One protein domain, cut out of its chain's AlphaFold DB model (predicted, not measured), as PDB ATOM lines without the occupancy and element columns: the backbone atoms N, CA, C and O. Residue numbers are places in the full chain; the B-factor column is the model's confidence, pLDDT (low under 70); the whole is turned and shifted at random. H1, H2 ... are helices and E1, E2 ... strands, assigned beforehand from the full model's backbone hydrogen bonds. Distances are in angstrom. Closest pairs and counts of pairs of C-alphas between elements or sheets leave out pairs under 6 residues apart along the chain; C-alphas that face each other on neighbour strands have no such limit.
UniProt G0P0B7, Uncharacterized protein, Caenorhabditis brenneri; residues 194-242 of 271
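AT A GLANCE: This is residues 194 to 242 of the 271 residues of an uncharacterized protein of Caenorhabditis brenneri (UniProt G0P0B7). Two helices pack on a small hairpin of two strands: H1 packs on E2, H2 packs on E1, and the helices come closest at the first residue of H1 and the last of H2. The 49 printed residues hold, in order, H1, H2, E1 and E2, a mixed class of helices and strands. The sheet has the order E1, E2 and is antiparallel. The whole is compact, with a radius of gyration of the C-alphas of 9.8 A, and elongated, spanning 29 by 19 by 15 A.

HOW THE PARTS SIT: Begin at H1, residues 196 to 205, and go on to H2, residues 212 to 222. They are close but not clearly touching; their closest C-alphas, of Thr 196 and His 222, are 5.4 A apart. They run opposite ways at a shallow tilt of 34 degrees, only just short of steep. Next comes E1, residues 224 to 228; its closest C-alphas with H2 are those of Ile 225 and Glu 219, 5.6 A apart. E2, residues 234 to 239, forms an antiparallel hairpin with E1, at 161 degrees between directions; look for N 225 and O 238, 2.8 A apart and within hydrogen-bond range. The closest C-alphas of H1 and E2 are those of Lys 204 and Ile 234, at 4.8 A. In H1 and H2, every O i to N i+4 pair is within hydrogen-bond range.

IN THESE COORDINATES: Find C-alpha 196 at (-8.362, 37.272, 6.418); from there H1 runs 14.0 A to residue 205. H2, from 212 to 222, measures 15.3 A, and E1, from 224 to 228, 12.7 A. E2 runs 14.3 A from residue 234 to C-alpha 239 at (-7.820, 36.346, 16.133).

THE WHOLE: The two C-alphas farthest apart, of Lys 231 and Gln 242, are 29.1 A apart. The printed part has no cut, and no link is long. The model's confidence is under 70 at residues 194 to 199, 201 to 208 and 241 to 242.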
ATOM      1  N   LEU A 194     -10.891  39.856   0.447       57.81
ATOM      2  CA  LEU A 194      -9.973  38.717   0.450       57.81
ATOM      3  C   LEU A 194     -10.092  37.960   1.776       57.81
ATOM      4  O   LEU A 194     -10.505  38.517   2.799       57.81
ATOM      5  N   GLU A 195      -9.673  36.694   1.782       66.94
ATOM      6  CA  GLU A 195      -9.586  35.912   3.015       66.94
ATOM      7  C   GLU A 195      -8.682  36.612   4.045       66.94
ATOM      8  O   GLU A 195      -7.659  37.191   3.697       66.94
ATOM      9  N   THR A 196      -9.036  36.546   5.330       66.56
ATOM     10  CA  THR A 196      -8.362  37.272   6.418       66.56
ATOM     11  C   THR A 196      -6.839  37.166   6.417       66.56
ATOM     12  O   THR A 196      -6.158  38.189   6.474       66.56
ATOM     13  N   ASN A 197      -6.289  35.949   6.372       62.34
ATOM     14  CA  ASN A 197      -4.836  35.774   6.423       62.34
ATOM     15  C   ASN A 197      -4.169  36.345   5.173       62.34
ATOM     16  O   ASN A 197      -3.151  37.022   5.279       62.34
ATOM     17  N   LEU A 198      -4.793  36.134   4.015       55.16
ATOM     18  CA  LEU A 198      -4.324  36.636   2.736       55.16
ATOM     19  C   LEU A 198      -4.345  38.169   2.689       55.16
ATOM     20  O   LEU A 198      -3.340  38.791   2.361       55.16
ATOM     21  N   HIS A 199      -5.460  38.784   3.078       69.81
ATOM     22  CA  HIS A 199      -5.629  40.232   3.057       69.81
ATOM     23  C   HIS A 199      -4.614  40.932   3.970       69.81
ATOM     24  O   HIS A 199      -3.942  41.877   3.558       69.81
ATOM     25  N   LEU A 200      -4.465  40.455   5.209       71.31
ATOM     26  CA  LEU A 200      -3.598  41.095   6.199       71.31
ATOM     27  C   LEU A 200      -2.111  40.854   5.916       71.31
ATOM     28  O   LEU A 200      -1.321  41.790   6.080       71.31
ATOM     29  N   GLU A 201      -1.724  39.662   5.442       63.44
ATOM     30  CA  GLU A 201      -0.368  39.419   4.925       63.44
ATOM     31  C   GLU A 201      -0.076  40.332   3.738       63.44
ATOM     32  O   GLU A 201       0.963  40.992   3.703       63.44
ATOM     33  N   PHE A 202      -1.016  40.450   2.802       60.25
ATOM     34  CA  PHE A 202      -0.847  41.298   1.634       60.25
ATOM     35  C   PHE A 202      -0.658  42.772   2.018       60.25
ATOM     36  O   PHE A 202       0.303  43.401   1.581       60.25
ATOM     37  N   MET A 203      -1.489  43.311   2.913       67.88
ATOM     38  CA  MET A 203      -1.354  44.679   3.429       67.88
ATOM     39  C   MET A 203      -0.048  44.911   4.199       67.88
ATOM     40  O   MET A 203       0.620  45.938   4.022       67.88
ATOM     41  N   LYS A 204       0.329  43.961   5.064       67.06
ATOM     42  CA  LYS A 204       1.586  44.001   5.824       67.06
ATOM     43  C   LYS A 204       2.772  44.073   4.883       67.06
ATOM     44  O   LYS A 204       3.646  44.933   5.031       67.06
ATOM     45  N   LYS A 205       2.779  43.191   3.893       57.75
ATOM     46  CA  LYS A 205       3.853  43.108   2.929       57.75
ATOM     47  C   LYS A 205       3.877  44.338   2.038       57.75
ATOM     48  O   LYS A 205       4.930  44.963   1.941       57.75
ATOM     49  N   ALA A 206       2.745  44.767   1.474       55.62
ATOM     50  CA  ALA A 206       2.634  45.975   0.644       55.62
ATOM     51  C   ALA A 206       3.001  47.272   1.397       55.62
ATOM     52  O   ALA A 206       3.030  48.361   0.810       55.62
ATOM     53  N   ARG A 207       3.319  47.166   2.699       64.50
ATOM     54  CA  ARG A 207       3.712  48.265   3.589       64.50
ATOM     55  C   ARG A 207       2.648  49.356   3.604       64.50
ATOM     56  O   ARG A 207       2.986  50.536   3.744       64.50
ATOM     57  N   THR A 208       1.385  48.957   3.460       66.75
ATOM     58  CA  THR A 208       0.240  49.859   3.440       66.75
ATOM     59  C   THR A 208       0.205  50.636   4.748       66.75
ATOM     60  O   THR A 208       0.276  50.058   5.834       66.75
ATOM     61  N   VAL A 209       0.146  51.963   4.641       78.75
ATOM     62  CA  VAL A 209      -0.032  52.841   5.798       78.75
ATOM     63  C   VAL A 209      -1.524  52.937   6.071       78.75
ATOM     64  O   VAL A 209      -2.301  53.327   5.200       78.75
ATOM     65  N   ILE A 210      -1.920  52.557   7.278       81.19
ATOM     66  CA  ILE A 210      -3.309  52.389   7.682       81.19
ATOM     67  C   ILE A 210      -3.618  53.429   8.755       81.19
ATOM     68  O   ILE A 210      -2.905  53.551   9.750       81.19
ATOM     69  N   LYS A 211      -4.697  54.187   8.545       86.06
ATOM     70  CA  LYS A 211      -5.261  55.089   9.558       86.06
ATOM     71  C   LYS A 211      -6.109  54.291  10.550       86.06
ATOM     72  O   LYS A 211      -6.683  53.272  10.173       86.06
ATOM     73  N   GLU A 212      -6.258  54.788  11.775       83.75
ATOM     74  CA  GLU A 212      -6.977  54.074  12.844       83.75
ATOM     75  C   GLU A 212      -8.412  53.677  12.440       83.75
ATOM     76  O   GLU A 212      -8.818  52.537  12.634       83.75
ATOM     77  N   GLU A 213      -9.139  54.551  11.736       85.25
ATOM     78  CA  GLU A 213     -10.488  54.260  11.217       85.25
ATOM     79  C   GLU A 213     -10.532  53.061  10.252       85.25
ATOM     80  O   GLU A 213     -11.499  52.300  10.208       85.25
ATOM     81  N   VAL A 214      -9.490  52.905   9.432       82.81
ATOM     82  CA  VAL A 214      -9.375  51.807   8.462       82.81
ATOM     83  C   VAL A 214      -8.991  50.521   9.187       82.81
ATOM     84  O   VAL A 214      -9.542  49.462   8.893       82.81
ATOM     85  N   LYS A 215      -8.104  50.621  10.180       89.06
ATOM     86  CA  LYS A 215      -7.736  49.508  11.055       89.06
ATOM     87  C   LYS A 215      -8.965  48.942  11.771       89.06
ATOM     88  O   LYS A 215      -9.194  47.741  11.683       89.06
ATOM     89  N   GLU A 216      -9.792  49.777  12.403       86.62
ATOM     90  CA  GLU A 216     -11.011  49.322  13.095       86.62
ATOM     91  C   GLU A 216     -11.981  48.585  12.156       86.62
ATOM     92  O   GLU A 216     -12.566  47.559  12.522       86.62
ATOM     93  N   LYS A 217     -12.132  49.079  10.919       86.06
ATOM     94  CA  LYS A 217     -12.942  48.415   9.888       86.06
ATOM     95  C   LYS A 217     -12.378  47.042   9.531       86.06
ATOM     96  O   LYS A 217     -13.133  46.072   9.546       86.06
ATOM     97  N   LEU A 218     -11.075  46.944   9.270       84.38
ATOM     98  CA  LEU A 218     -10.405  45.679   8.947       84.38
ATOM     99  C   LEU A 218     -10.513  44.673  10.096       84.38
ATOM    100  O   LEU A 218     -10.873  43.518   9.887       84.38
ATOM    101  N   GLU A 219     -10.298  45.122  11.330       87.75
ATOM    102  CA  GLU A 219     -10.463  44.301  12.528       87.75
ATOM    103  C   GLU A 219     -11.893  43.772  12.708       87.75
ATOM    104  O   GLU A 219     -12.098  42.705  13.299       87.75
ATOM    105  N   LYS A 220     -12.901  44.526  12.259       85.06
ATOM    106  CA  LYS A 220     -14.307  44.110  12.292       85.06
ATOM    107  C   LYS A 220     -14.624  43.113  11.179       85.06
ATOM    108  O   LYS A 220     -15.268  42.110  11.470       85.06
ATOM    109  N   ILE A 221     -14.178  43.385   9.952       82.31
ATOM    110  CA  ILE A 221     -14.383  42.517   8.780       82.31
ATOM    111  C   ILE A 221     -13.765  41.141   9.036       82.31
ATOM    112  O   ILE A 221     -14.423  40.118   8.873       82.31
ATOM    113  N   HIS A 222     -12.522  41.126   9.509       83.56
ATOM    114  CA  HIS A 222     -11.738  39.906   9.642       83.56
ATOM    115  C   HIS A 222     -11.860  39.220  11.004       83.56
ATOM    116  O   HIS A 222     -11.357  38.112  11.179       83.56
ATOM    117  N   GLY A 223     -12.500  39.862  11.986       83.75
ATOM    118  CA  GLY A 223     -12.604  39.316  13.340       83.75
ATOM    119  C   GLY A 223     -11.245  39.164  14.034       83.75
ATOM    120  O   GLY A 223     -11.039  38.224  14.801       83.75
ATOM    121  N   VAL A 224     -10.313  40.083  13.776       87.19
ATOM    122  CA  VAL A 224      -8.949  40.078  14.335       87.19
ATOM    123  C   VAL A 224      -8.659  41.357  15.117       87.19
ATOM    124  O   VAL A 224      -9.412  42.327  15.039       87.19
ATOM    125  N   ILE A 225      -7.563  41.353  15.867       87.44
ATOM    126  CA  ILE A 225      -6.904  42.529  16.434       87.44
ATOM    127  C   ILE A 225      -5.639  42.771  15.607       87.44
ATOM    128  O   ILE A 225      -4.834  41.851  15.450       87.44
ATOM    129  N   ILE A 226      -5.459  43.982  15.080       87.12
ATOM    130  CA  ILE A 226      -4.318  44.369  14.244       87.12
ATOM    131  C   ILE A 226      -3.367  45.231  15.078       87.12
ATOM    132  O   ILE A 226      -3.752  46.231  15.680       87.12
ATOM    133  N   ILE A 227      -2.090  44.869  15.091       84.94
ATOM    134  CA  ILE A 227      -1.017  45.624  15.740       84.94
ATOM    135  C   ILE A 227      -0.259  46.373  14.648       84.94
ATOM    136  O   ILE A 227       0.306  45.749  13.749       84.94
ATOM    137  N   LEU A 228      -0.254  47.705  14.725       84.75
ATOM    138  CA  LEU A 228       0.497  48.566  13.816       84.75
ATOM    139  C   LEU A 228       1.842  48.965  14.433       84.75
ATOM    140  O   LEU A 228       1.938  49.198  15.636       84.75
ATOM    141  N   ASN A 229       2.863  49.109  13.594       80.94
ATOM    142  CA  ASN A 229       4.134  49.717  13.974       80.94
ATOM    143  C   ASN A 229       4.012  51.260  14.054       80.94
ATOM    144  O   ASN A 229       3.012  51.826  13.604       80.94
ATOM    145  N   PRO A 230       5.046  51.988  14.528       78.31
ATOM    146  CA  PRO A 230       5.010  53.455  14.627       78.31
ATOM    147  C   PRO A 230       4.811  54.203  13.296       78.31
ATOM    148  O   PRO A 230       4.479  55.382  13.299       78.31
ATOM    149  N   LYS A 231       5.013  53.534  12.153       76.81
ATOM    150  CA  LYS A 231       4.770  54.083  10.808       76.81
ATOM    151  C   LYS A 231       3.337  53.819  10.316       76.81
ATOM    152  O   LYS A 231       3.053  54.065   9.146       76.81
ATOM    153  N   GLY A 232       2.464  53.274  11.168       74.31
ATOM    154  CA  GLY A 232       1.074  52.954  10.843       74.31
ATOM    155  C   GLY A 232       0.909  51.737   9.931       74.31
ATOM    156  O   GLY A 232      -0.080  51.650   9.213       74.31
ATOM    157  N   ARG A 233       1.876  50.811   9.900       80.06
ATOM    158  CA  ARG A 233       1.829  49.600   9.055       80.06
ATOM    159  C   ARG A 233       1.581  48.366   9.900       80.06
ATOM    160  O   ARG A 233       2.057  48.319  11.031       80.06
ATOM    161  N   ILE A 234       0.918  47.356   9.344       75.94
ATOM    162  CA  ILE A 234       0.674  46.092  10.051       75.94
ATOM    163  C   ILE A 234       2.004  45.455  10.448       75.94
ATOM    164  O   ILE A 234       2.856  45.171   9.611       75.94
ATOM    165  N   GLU A 235       2.170  45.217  11.742       79.06
ATOM    166  CA  GLU A 235       3.279  44.456  12.298       79.06
ATOM    167  C   GLU A 235       2.847  43.005  12.534       79.06
ATOM    168  O   GLU A 235       3.517  42.066  12.089       79.06
ATOM    169  N   LYS A 236       1.706  42.815  13.210       81.56
ATOM    170  CA  LYS A 236       1.145  41.510  13.601       81.56
ATOM    171  C   LYS A 236      -0.381  41.594  13.693       81.56
ATOM    172  O   LYS A 236      -0.927  42.685  13.820       81.56
ATOM    173  N   TRP A 237      -1.063  40.454  13.689       91.06
ATOM    174  CA  TRP A 237      -2.476  40.351  14.061       91.06
ATOM    175  C   TRP A 237      -2.733  39.080  14.864       91.06
ATOM    176  O   TRP A 237      -1.939  38.137  14.840       91.06
ATOM    177  N   SER A 238      -3.848  39.061  15.584       85.50
ATOM    178  CA  SER A 238      -4.339  37.888  16.302       85.50
ATOM    179  C   SER A 238      -5.849  37.774  16.152       85.50
ATOM    180  O   SER A 238      -6.551  38.774  16.021       85.50
ATOM    181  N   GLN A 239      -6.376  36.551  16.158       86.38
ATOM    182  CA  GLN A 239      -7.820  36.346  16.133       86.38
ATOM    183  C   GLN A 239      -8.440  36.949  17.399       86.38
ATOM    184  O   GLN A 239      -7.916  36.752  18.500       86.38
ATOM    185  N   LYS A 240      -9.556  37.679  17.261       80.50
ATOM    186  CA  LYS A 240     -10.336  38.096  18.428       80.50
ATOM    187  C   LYS A 240     -10.796  36.818  19.108       80.50
ATOM    188  O   LYS A 240     -11.599  36.075  18.544       80.50
ATOM    189  N   SER A 241     -10.267  36.541  20.295       65.75
ATOM    190  CA  SER A 241     -10.806  35.479  21.127       65.75
ATOM    191  C   SER A 241     -12.288  35.784  21.306       65.75
ATOM    192  O   SER A 241     -12.665  36.823  21.853       65.75
ATOM    193  N   GLN A 242     -13.148  34.916  20.774       53.09
ATOM    194  CA  GLN A 242     -14.562  34.960  21.098       53.09
ATOM    195  C   GLN A 242     -14.666  34.579  22.572       53.09
ATOM    196  O   GLN A 242     -14.787  33.410  22.929       53.09
TER     197      GLN A 242